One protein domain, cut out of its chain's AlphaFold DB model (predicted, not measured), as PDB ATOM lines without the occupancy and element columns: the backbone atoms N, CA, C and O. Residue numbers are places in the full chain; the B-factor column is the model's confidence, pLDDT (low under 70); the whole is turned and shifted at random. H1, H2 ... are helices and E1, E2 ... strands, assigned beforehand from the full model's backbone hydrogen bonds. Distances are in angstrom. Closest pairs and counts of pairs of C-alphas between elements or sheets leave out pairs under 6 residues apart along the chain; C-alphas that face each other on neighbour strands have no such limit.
ATOM      1  N   ASN A   2      -8.416 -31.525 -50.998       59.75
ATOM      2  CA  ASN A   2      -8.958 -30.391 -51.754       59.75
ATOM      3  C   ASN A   2      -8.160 -29.134 -51.390       59.75
ATOM      4  O   ASN A   2      -7.948 -28.876 -50.203       59.75
ATOM      5  N   GLU A   3      -7.732 -28.362 -52.386       74.19
ATOM      6  CA  GLU A   3      -7.082 -27.075 -52.144       74.19
ATOM      7  C   GLU A   3      -8.081 -26.105 -51.505       74.19
ATOM      8  O   GLU A   3      -9.183 -25.886 -52.014       74.19
ATOM      9  N   LEU A   4      -7.716 -25.547 -50.349       79.56
ATOM     10  CA  LEU A   4      -8.605 -24.684 -49.578       79.56
ATOM     11  C   LEU A   4      -8.566 -23.264 -50.148       79.56
ATOM     12  O   LEU A   4      -7.842 -22.400 -49.658       79.56
ATOM     13  N   ASN A   5      -9.344 -23.027 -51.203       85.56
ATOM     14  CA  ASN A   5      -9.501 -21.690 -51.759       85.56
ATOM     15  C   ASN A   5     -10.274 -20.791 -50.776       85.56
ATOM     16  O   ASN A   5     -11.479 -20.946 -50.580       85.56
ATOM     17  N   ASN A   6      -9.575 -19.827 -50.178       92.12
ATOM     18  CA  ASN A   6     -10.128 -18.800 -49.293       92.12
ATOM     19  C   ASN A   6     -10.458 -17.482 -50.028       92.12
ATOM     20  O   ASN A   6     -10.597 -16.439 -49.386       92.12
ATOM     21  N   SER A   7     -10.550 -17.510 -51.362       93.25
ATOM     22  CA  SER A   7     -10.725 -16.326 -52.206       93.25
ATOM     23  C   SER A   7     -11.810 -16.491 -53.274       93.25
ATOM     24  O   SER A   7     -12.059 -17.585 -53.778       93.25
ATOM     25  N   PHE A   8     -12.437 -15.380 -53.653       93.88
ATOM     26  CA  PHE A   8     -13.376 -15.294 -54.772       93.88
ATOM     27  C   PHE A   8     -13.022 -14.108 -55.676       93.88
ATOM     28  O   PHE A   8     -12.317 -13.190 -55.258       93.88
ATOM     29  N   ILE A   9     -13.466 -14.133 -56.932       95.94
ATOM     30  CA  ILE A   9     -13.224 -13.042 -57.888       95.94
ATOM     31  C   ILE A   9     -14.158 -11.868 -57.558       95.94
ATOM     32  O   ILE A   9     -15.319 -12.077 -57.201       95.94
ATOM     33  N   HIS A  10     -13.662 -10.635 -57.648       94.94
ATOM     34  CA  HIS A  10     -14.461  -9.441 -57.378       94.94
ATOM     35  C   HIS A  10     -15.585  -9.290 -58.427       94.94
ATOM     36  O   HIS A  10     -15.301  -9.319 -59.624       94.94
ATOM     37  N   PRO A  11     -16.857  -9.081 -58.028       94.00
ATOM     38  CA  PRO A  11     -18.007  -9.182 -58.938       94.00
ATOM     39  C   PRO A  11     -18.058  -8.114 -60.043       94.00
ATOM     40  O   PRO A  11     -18.841  -8.255 -60.976       94.00
ATOM     41  N   LEU A  12     -17.242  -7.060 -59.942       94.19
ATOM     42  CA  LEU A  12     -17.118  -5.991 -60.943       94.19
ATOM     43  C   LEU A  12     -15.708  -5.897 -61.559       94.19
ATOM     44  O   LEU A  12     -15.458  -4.998 -62.352       94.19
ATOM     45  N   ASP A  13     -14.764  -6.758 -61.160       95.00
ATOM     46  CA  ASP A  13     -13.385  -6.720 -61.667       95.00
ATOM     47  C   ASP A  13     -12.775  -8.130 -61.657       95.00
ATOM     48  O   ASP A  13     -12.359  -8.644 -60.616       95.00
ATOM     49  N   THR A  14     -12.703  -8.750 -62.834       93.88
ATOM     50  CA  THR A  14     -12.202 -10.121 -63.004       93.88
ATOM     51  C   THR A  14     -10.710 -10.277 -62.706       93.88
ATOM     52  O   THR A  14     -10.251 -11.404 -62.521       93.88
ATOM     53  N   THR A  15      -9.953  -9.180 -62.602       95.31
ATOM     54  CA  THR A  15      -8.522  -9.206 -62.258       95.31
ATOM     55  C   THR A  15      -8.275  -9.288 -60.749       95.31
ATOM     56  O   THR A  15      -7.195  -9.703 -60.322       95.31
ATOM     57  N   ARG A  16      -9.266  -8.935 -59.913       94.25
ATOM     58  CA  ARG A  16      -9.110  -8.866 -58.450       94.25
ATOM     59  C   ARG A  16      -9.655 -10.101 -57.743       94.25
ATOM     60  O   ARG A  16     -10.788 -10.523 -57.966       94.25
ATOM     61  N   LYS A  17      -8.877 -10.610 -56.785       96.06
ATOM     62  CA  LYS A  17      -9.321 -11.608 -55.802       96.06
ATOM     63  C   LYS A  17      -9.654 -10.932 -54.473       96.06
ATOM     64  O   LYS A  17      -8.867 -10.144 -53.957       96.06
ATOM     65  N   VAL A  18     -10.805 -11.279 -53.910       94.75
ATOM     66  CA  VAL A  18     -11.248 -10.900 -52.567       94.75
ATOM     67  C   VAL A  18     -11.029 -12.096 -51.644       94.75
ATOM     68  O   VAL A  18     -11.490 -13.199 -51.936       94.75
ATOM     69  N   PHE A  19     -10.319 -11.889 -50.538       95.00
ATOM     70  CA  PHE A  19      -9.981 -12.943 -49.578       95.00
ATOM     71  C   PHE A  19     -10.916 -12.907 -48.366       95.00
ATOM     72  O   PHE A  19     -11.122 -11.857 -47.756       95.00
ATOM     73  N   ALA A  20     -11.466 -14.064 -47.999       93.19
ATOM     74  CA  ALA A  20     -12.347 -14.214 -46.850       93.19
ATOM     75  C   ALA A  20     -11.535 -14.525 -45.581       93.19
ATOM     76  O   ALA A  20     -11.029 -15.634 -45.397       93.19
ATOM     77  N   PHE A  21     -11.445 -13.546 -44.679       89.19
ATOM     78  CA  PHE A  21     -10.859 -13.708 -43.347       89.19
ATOM     79  C   PHE A  21     -11.942 -13.790 -42.266       89.19
ATOM     80  O   PHE A  21     -13.077 -13.355 -42.454       89.19
ATOM     81  N   SER A  22     -11.582 -14.346 -41.111       87.44
ATOM     82  CA  SER A  22     -12.456 -14.453 -39.940       87.44
ATOM     83  C   SER A  22     -11.933 -13.601 -38.783       87.44
ATOM     84  O   SER A  22     -10.740 -13.317 -38.692       87.44
ATOM     85  N   ASP A  23     -12.828 -13.186 -37.886       85.06
ATOM     86  CA  ASP A  23     -12.471 -12.444 -36.673       85.06
ATOM     87  C   ASP A  23     -11.691 -13.364 -35.710       85.06
ATOM     88  O   ASP A  23     -12.260 -14.179 -34.975       85.06
ATOM     89  N   THR A  24     -10.359 -13.251 -35.740       82.25
ATOM     90  CA  THR A  24      -9.444 -14.054 -34.920       82.25
ATOM     91  C   THR A  24      -9.725 -13.923 -33.412       82.25
ATOM     92  O   THR A  24      -9.821 -14.962 -32.751       82.25
ATOM     93  N   PRO A  25      -9.942 -12.722 -32.826       79.25
ATOM     94  CA  PRO A  25     -10.418 -12.593 -31.444       79.25
ATOM     95  C   PRO A  25     -11.679 -13.416 -31.125       79.25
ATOM     96  O   PRO A  25     -11.762 -14.033 -30.056       79.25
ATOM     97  N   HIS A  26     -12.650 -13.478 -32.039       79.38
ATOM     98  CA  HIS A  26     -13.856 -14.291 -31.892       79.38
ATOM     99  C   HIS A  26     -13.587 -15.797 -32.013       79.38
ATOM    100  O   HIS A  26     -14.160 -16.564 -31.232       79.38
ATOM    101  N   LEU A  27     -12.677 -16.235 -32.889       78.25
ATOM    102  CA  LEU A  27     -12.231 -17.634 -32.927       78.25
ATOM    103  C   LEU A  27     -11.567 -18.056 -31.606       78.25
ATOM    104  O   LEU A  27     -11.963 -19.062 -31.014       78.25
ATOM    105  N   ILE A  28     -10.630 -17.257 -31.083       78.88
ATOM    106  CA  ILE A  28      -9.953 -17.529 -29.803       78.88
ATOM    107  C   ILE A  28     -10.958 -17.558 -28.638       78.88
ATOM    108  O   ILE A  28     -10.925 -18.464 -27.801       78.88
ATOM    109  N   LYS A  29     -11.922 -16.627 -28.610       78.88
ATOM    110  CA  LYS A  29     -13.055 -16.625 -27.662       78.88
ATOM    111  C   LYS A  29     -13.869 -17.922 -27.741       78.88
ATOM    112  O   LYS A  29     -14.226 -18.460 -26.691       78.88
ATOM    113  N   ASN A  30     -14.133 -18.446 -28.938       82.69
ATOM    114  CA  ASN A  30     -14.875 -19.695 -29.129       82.69
ATOM    115  C   ASN A  30     -14.072 -20.925 -28.673       82.69
ATOM    116  O   ASN A  30     -14.616 -21.760 -27.948       82.69
ATOM    117  N   ILE A  31     -12.774 -20.998 -28.992       83.06
ATOM    118  CA  ILE A  31     -11.853 -22.046 -28.511       83.06
ATOM    119  C   ILE A  31     -11.809 -22.056 -26.976       83.06
ATOM    120  O   ILE A  31     -12.068 -23.083 -26.347       83.06
ATOM    121  N   ARG A  32     -11.588 -20.892 -26.357       81.81
ATOM    122  CA  ARG A  32     -11.595 -20.710 -24.897       81.81
ATOM    123  C   ARG A  32     -12.935 -21.107 -24.270       81.81
ATOM    124  O   ARG A  32     -12.959 -21.782 -23.243       81.81
ATOM    125  N   ASN A  33     -14.059 -20.717 -24.874       81.88
ATOM    126  CA  ASN A  33     -15.388 -21.095 -24.388       81.88
ATOM    127  C   ASN A  33     -15.615 -22.615 -24.483       81.88
ATOM    128  O   ASN A  33     -16.191 -23.201 -23.566       81.88
ATOM    129  N   ARG A  34     -15.139 -23.271 -25.551       82.88
ATOM    130  CA  ARG A  34     -15.203 -24.732 -25.731       82.88
ATOM    131  C   ARG A  34     -14.350 -25.470 -24.700       82.88
ATOM    132  O   ARG A  34     -14.846 -26.420 -24.093       82.88
ATOM    133  N   LEU A  35     -13.121 -25.007 -24.469       80.06
ATOM    134  CA  LEU A  35     -12.220 -25.543 -23.446       80.06
ATOM    135  C   LEU A  35     -12.778 -25.349 -22.032       80.06
ATOM    136  O   LEU A  35     -12.730 -26.286 -21.247       80.06
ATOM    137  N   ASN A  36     -13.380 -24.201 -21.704       74.62
ATOM    138  CA  ASN A  36     -13.957 -24.018 -20.371       74.62
ATOM    139  C   ASN A  36     -15.246 -24.839 -20.157       74.62
ATOM    140  O   ASN A  36     -15.405 -25.449 -19.105       74.62
ATOM    141  N   SER A  37     -16.156 -24.873 -21.139       79.25
ATOM    142  CA  SER A  37     -17.471 -25.529 -20.998       79.25
ATOM    143  C   SER A  37     -17.416 -27.051 -21.099       79.25
ATOM    144  O   SER A  37     -18.007 -27.738 -20.274       79.25
ATOM    145  N   LYS A  38     -16.716 -27.599 -22.103       79.00
ATOM    146  CA  LYS A  38     -16.660 -29.052 -22.342       79.00
ATOM    147  C   LYS A  38     -15.380 -29.704 -21.815       79.00
ATOM    148  O   LYS A  38     -15.230 -30.911 -21.968       79.00
ATOM    149  N   LYS A  39     -14.455 -28.918 -21.243       81.50
ATOM    150  CA  LYS A  39     -13.162 -29.339 -20.660       81.50
ATOM    151  C   LYS A  39     -12.241 -30.152 -21.590       81.50
ATOM    152  O   LYS A  39     -11.202 -30.627 -21.141       81.50
ATOM    153  N   LYS A  40     -12.580 -30.273 -22.884       83.75
ATOM    154  CA  LYS A  40     -11.802 -30.967 -23.922       83.75
ATOM    155  C   LYS A  40     -12.048 -30.424 -25.338       83.75
ATOM    156  O   LYS A  40     -13.181 -30.104 -25.714       83.75
ATOM    157  N   LEU A  41     -10.983 -30.393 -26.134       84.44
ATOM    158  CA  LEU A  41     -10.936 -30.038 -27.552       84.44
ATOM    159  C   LEU A  41     -10.147 -31.129 -28.294       84.44
ATOM    160  O   LEU A  41      -8.986 -31.350 -27.977       84.44
ATOM    161  N   LYS A  42     -10.757 -31.815 -29.266       83.00
ATOM    162  CA  LYS A  42     -10.006 -32.676 -30.196       83.00
ATOM    163  C   LYS A  42      -9.504 -31.828 -31.361       83.00
ATOM    164  O   LYS A  42     -10.291 -31.058 -31.912       83.00
ATOM    165  N   LEU A  43      -8.234 -31.987 -31.723       79.69
ATOM    166  CA  LEU A  43      -7.706 -31.544 -33.012       79.69
ATOM    167  C   LEU A  43      -7.851 -32.684 -34.027       79.69
ATOM    168  O   LEU A  43      -7.874 -33.856 -33.647       79.69
ATOM    169  N   ASN A  44      -7.991 -32.352 -35.310       75.31
ATOM    170  CA  ASN A  44      -8.105 -33.378 -36.344       75.31
ATOM    171  C   ASN A  44      -6.766 -34.125 -36.484       75.31
ATOM    172  O   ASN A  44      -5.714 -33.494 -36.460       75.31
ATOM    173  N   GLY A  45      -6.803 -35.455 -36.587       69.81
ATOM    174  CA  GLY A  45      -5.601 -36.298 -36.606       69.81
ATOM    175  C   GLY A  45      -4.932 -36.562 -35.244       69.81
ATOM    176  O   GLY A  45      -4.001 -37.359 -35.197       69.81
ATOM    177  N   GLN A  46      -5.398 -35.973 -34.133       75.62
ATOM    178  CA  GLN A  46      -4.931 -36.332 -32.784       75.62
ATOM    179  C   GLN A  46      -5.950 -37.209 -32.042       75.62
ATOM    180  O   GLN A  46      -7.124 -36.855 -31.895       75.62
ATOM    181  N   ASN A  47      -5.480 -38.349 -31.528       71.56
ATOM    182  CA  ASN A  47      -6.283 -39.247 -30.695       71.56
ATOM    183  C   ASN A  47      -6.635 -38.589 -29.351       71.56
ATOM    184  O   ASN A  47      -7.812 -38.560 -28.962       71.56
ATOM    185  N   ASP A  48      -5.623 -38.016 -28.694       83.06
ATOM    186  CA  ASP A  48      -5.756 -37.320 -27.420       83.06
ATOM    187  C   ASP A  48      -6.337 -35.907 -27.585       83.06
ATOM    188  O   ASP A  48      -5.841 -35.107 -28.380       83.06
ATOM    189  N   PRO A  49      -7.389 -35.549 -26.827       83.31
ATOM    190  CA  PRO A  49      -7.880 -34.183 -26.794       83.31
ATOM    191  C   PRO A  49      -6.989 -33.287 -25.927       83.31
ATOM    192  O   PRO A  49      -6.578 -33.673 -24.835       83.31
ATOM    193  N   ILE A  50      -6.841 -32.021 -26.318       83.75
ATOM    194  CA  ILE A  50      -6.391 -30.952 -25.424       83.75
ATOM    195  C   ILE A  50      -7.462 -30.777 -24.339       83.75
ATOM    196  O   ILE A  50      -8.594 -30.372 -24.625       83.75
ATOM    197  N   ARG A  51      -7.126 -31.116 -23.093       84.38
ATOM    198  CA  ARG A  51      -8.024 -31.063 -21.930       84.38
ATOM    199  C   ARG A  51      -7.727 -29.862 -21.031       84.38
ATOM    200  O   ARG A  51      -6.636 -29.301 -21.059       84.38
ATOM    201  N   TRP A  52      -8.699 -29.483 -20.203       81.88
ATOM    202  CA  TRP A  52      -8.538 -28.397 -19.228       81.88
ATOM    203  C   TRP A  52      -7.559 -28.743 -18.091       81.88
ATOM    204  O   TRP A  52      -6.870 -27.849 -17.608       81.88
ATOM    205  N   ASP A  53      -7.437 -30.022 -17.704       81.38
ATOM    206  CA  ASP A  53      -6.557 -30.433 -16.599       81.38
ATOM    207  C   ASP A  53      -5.074 -30.161 -16.881       81.38
ATOM    208  O   ASP A  53      -4.315 -29.987 -15.937       81.38
ATOM    209  N   PHE A  54      -4.653 -30.056 -18.146       82.81
ATOM    210  CA  PHE A  54      -3.288 -29.645 -18.488       82.81
ATOM    211  C   PHE A  54      -2.988 -28.206 -18.038       82.81
ATOM    212  O   PHE A  54      -1.943 -27.953 -17.444       82.81
ATOM    213  N   PHE A  55      -3.924 -27.275 -18.254       78.81
ATOM    214  CA  PHE A  55      -3.784 -25.875 -17.833       78.81
ATOM    215  C   PHE A  55      -3.890 -25.727 -16.310       78.81
ATOM    216  O   PHE A  55      -3.194 -24.910 -15.715       78.81
ATOM    217  N   GLU A  56      -4.742 -26.533 -15.675       79.81
ATOM    218  CA  GLU A  56      -4.930 -26.550 -14.222       79.81
ATOM    219  C   GLU A  56      -3.716 -27.141 -13.487       79.81
ATOM    220  O   GLU A  56      -3.262 -26.569 -12.498       79.81
ATOM    221  N   LYS A  57      -3.125 -28.222 -14.017       84.31
ATOM    222  CA  LYS A  57      -1.848 -28.777 -13.542       84.31
ATOM    223  C   LYS A  57      -0.720 -27.761 -13.686       84.31
ATOM    224  O   LYS A  57      -0.073 -27.466 -12.689       84.31
ATOM    225  N   LEU A  58      -0.546 -27.173 -14.877       79.12
ATOM    226  CA  LEU A  58       0.469 -26.141 -15.120       79.12
ATOM    227  C   LEU A  58       0.345 -24.986 -14.115       79.12
ATOM    228  O   LEU A  58       1.318 -24.653 -13.450       79.12
ATOM    229  N   TYR A  59      -0.860 -24.435 -13.942       76.69
ATOM    230  CA  TYR A  59      -1.113 -23.339 -13.005       76.69
ATOM    231  C   TYR A  59      -0.798 -23.698 -11.543       76.69
ATOM    232  O   TYR A  59      -0.236 -22.877 -10.816       76.69
ATOM    233  N   ASN A  60      -1.135 -24.912 -11.095       80.38
ATOM    234  CA  ASN A  60      -0.820 -25.354  -9.735       80.38
ATOM    235  C   ASN A  60       0.695 -25.555  -9.547       80.38
ATOM    236  O   ASN A  60       1.261 -25.020  -8.596       80.38
ATOM    237  N   THR A  61       1.374 -26.187 -10.507       79.12
ATOM    238  CA  THR A  61       2.838 -26.334 -10.501       79.12
ATOM    239  C   THR A  61       3.562 -24.977 -10.537       79.12
ATOM    240  O   THR A  61       4.523 -24.783  -9.801       79.12
ATOM    241  N   GLU A  62       3.086 -23.989 -11.306       73.12
ATOM    242  CA  GLU A  62       3.625 -22.611 -11.302       73.12
ATOM    243  C   GLU A  62       3.353 -21.836 -10.001       73.12
ATOM    244  O   GLU A  62       4.081 -20.901  -9.658       73.12
ATOM    245  N   LYS A  63       2.285 -22.186  -9.279       71.44
ATOM    246  CA  LYS A  63       1.924 -21.599  -7.980       71.44
ATOM    247  C   LYS A  63       2.758 -22.191  -6.835       71.44
ATOM    248  O   LYS A  63       3.019 -21.499  -5.848       71.44
ATOM    249  N   GLU A  64       3.165 -23.448  -6.968       76.81
ATOM    250  CA  GLU A  64       4.037 -24.166  -6.032       76.81
ATOM    251  C   GLU A  64       5.518 -23.809  -6.254       76.81
ATOM    252  O   GLU A  64       6.222 -23.490  -5.295       76.81
ATOM    253  N   ASN A  65       5.968 -23.723  -7.513       71.50
ATOM    254  CA  ASN A  65       7.335 -23.343  -7.896       71.50
ATOM    255  C   ASN A  65       7.600 -21.832  -7.761       71.50
ATOM    256  O   ASN A  65       7.745 -21.103  -8.741       71.50
ATOM    257  N   ARG A  66       7.715 -21.349  -6.519       59.69
ATOM    258  CA  ARG A  66       7.873 -19.916  -6.185       59.69
ATOM    259  C   ARG A  66       9.162 -19.235  -6.680       59.69
ATOM    260  O   ARG A  66       9.248 -18.017  -6.550       59.69
ATOM    261  N   GLY A  67      10.150 -19.975  -7.193       57.94
ATOM    262  CA  GLY A  67      11.506 -19.467  -7.467       57.94
ATOM    263  C   GLY A  67      12.058 -19.686  -8.881       57.94
ATOM    264  O   GLY A  67      13.225 -19.392  -9.104       57.94
ATOM    265  N   LEU A  68      11.268 -20.208  -9.826       58.56
ATOM    266  CA  LEU A  68      11.716 -20.492 -11.199       58.56
ATOM    267  C   LEU A  68      10.866 -19.765 -12.250       58.56
ATOM    268  O   LEU A  68       9.780 -19.261 -11.958       58.56
ATOM    269  N   VAL A  69      11.396 -19.681 -13.474       56.53
ATOM    270  CA  VAL A  69      10.789 -18.951 -14.599       56.53
ATOM    271  C   VAL A  69       9.372 -19.462 -14.871       56.53
ATOM    272  O   VAL A  69       9.177 -20.622 -15.229       56.53
ATOM    273  N   LYS A  70       8.380 -18.576 -14.732       62.19
ATOM    274  CA  LYS A  70       6.989 -18.873 -15.086       62.19
ATOM    275  C   LYS A  70       6.825 -18.934 -16.601       62.19
ATOM    276  O   LYS A  70       7.192 -17.993 -17.302       62.19
ATOM    277  N   VAL A  71       6.193 -20.001 -17.076       59.50
ATOM    278  CA  VAL A  71       5.743 -20.179 -18.463       59.50
ATOM    279  C   VAL A  71       4.599 -19.202 -18.767       59.50
ATOM    280  O   VAL A  71       4.510 -18.658 -19.864       59.50
ATOM    281  N   CYS A  72       3.753 -18.926 -17.771       57.28
ATOM    282  CA  CYS A  72       2.717 -17.906 -17.796       57.28
ATOM    283  C   CYS A  72       2.961 -16.882 -16.666       57.28
ATOM    284  O   CYS A  72       2.510 -17.082 -15.530       57.28
ATOM    285  N   PRO A  73       3.665 -15.760 -16.930       62.97
ATOM    286  CA  PRO A  73       3.877 -14.704 -15.942       62.97
ATOM    287  C   PRO A  73       2.562 -13.971 -15.632       62.97
ATOM    288  O   PRO A  73       2.255 -12.911 -16.170       62.97
TER     289      PRO A  73
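AT A GLANCE: This is residues 2 to 73 of the 337 residues of the protein "MADF domain-containing protein" of Acyrthosiphon pisum (UniProt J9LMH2). Picture a stretched-out chain with no common core: a small two-stranded hairpin, E1 and E2, makes one end, and two helices, H1 and H2, set as an L make the other. The end of H1 and the start of H2 meet at the corner, the looped stretch of residues 39 to 51 joins them there, and after H2 the last residues fold back. The printed part has 72 residues, with two named strands and then two named helices in the order E1, E2, H1, H2; the sheet, E1 - E2, is antiparallel, and the class is mixed, helices and strands. The whole is extended, a rod spanning 61 by 28 by 21 A, with a radius of gyration of the C-alphas of 20.0 A.

HOW THE PARTS SIT: Start at the sheet, where E1, residues 7 to 10, and E2, residues 13 to 19, form a hairpin of antiparallel strands, their directions at 145 degrees. Look at C-alphas 7 and 19, which face each other at 4.3 A. Across the pair you will find N 8 and O 18 at 2.9 A and N 18 and O 8 at 2.8 A, within hydrogen-bond range. Beyond E2 a tight link of 4 residues leads to H1, residues 24 to 38, which is apart from E1. H2, residues 52 to 64, is apart from both strands. H1 and H2 are close but not clearly touching; their closest C-alphas are those of Leu 35 and Trp 52, 6.3 A apart. Their lines are about perpendicular, at 90 degrees. In H1 and H2 every O i to N i+4 pair is within hydrogen-bond range.

IN THESE COORDINATES: Find C-alpha 7 at (-10.725, -16.326, -52.206), where E1 begins; it ends at His 10. E2 runs from Asp 13 to Phe 19, 14.0 A. Find C-alpha 24 at (-9.444, -14.054, -34.920); from there H1 runs 20.9 A to Lys 38. H2 runs 18.7 A from Trp 52 to C-alpha 64 at (4.037, -24.166, -6.032).

THE WHOLE: The two C-alphas farthest apart are those of Leu 12 and Gly 67, 62.1 A. The printed part has no cut. The link from H1 to H2 is long, 13 residues, and within it residues 40 to 41 pair with residues 50 to 51, antiparallel. Residues 22 to 30, of which 24 to 30 belong to H1, stand free, and so do residues 63 to 69. The mean pLDDT of the printed part is 80.4; look for values under 70 at residue 2, residue 45 and residues 66 to 73.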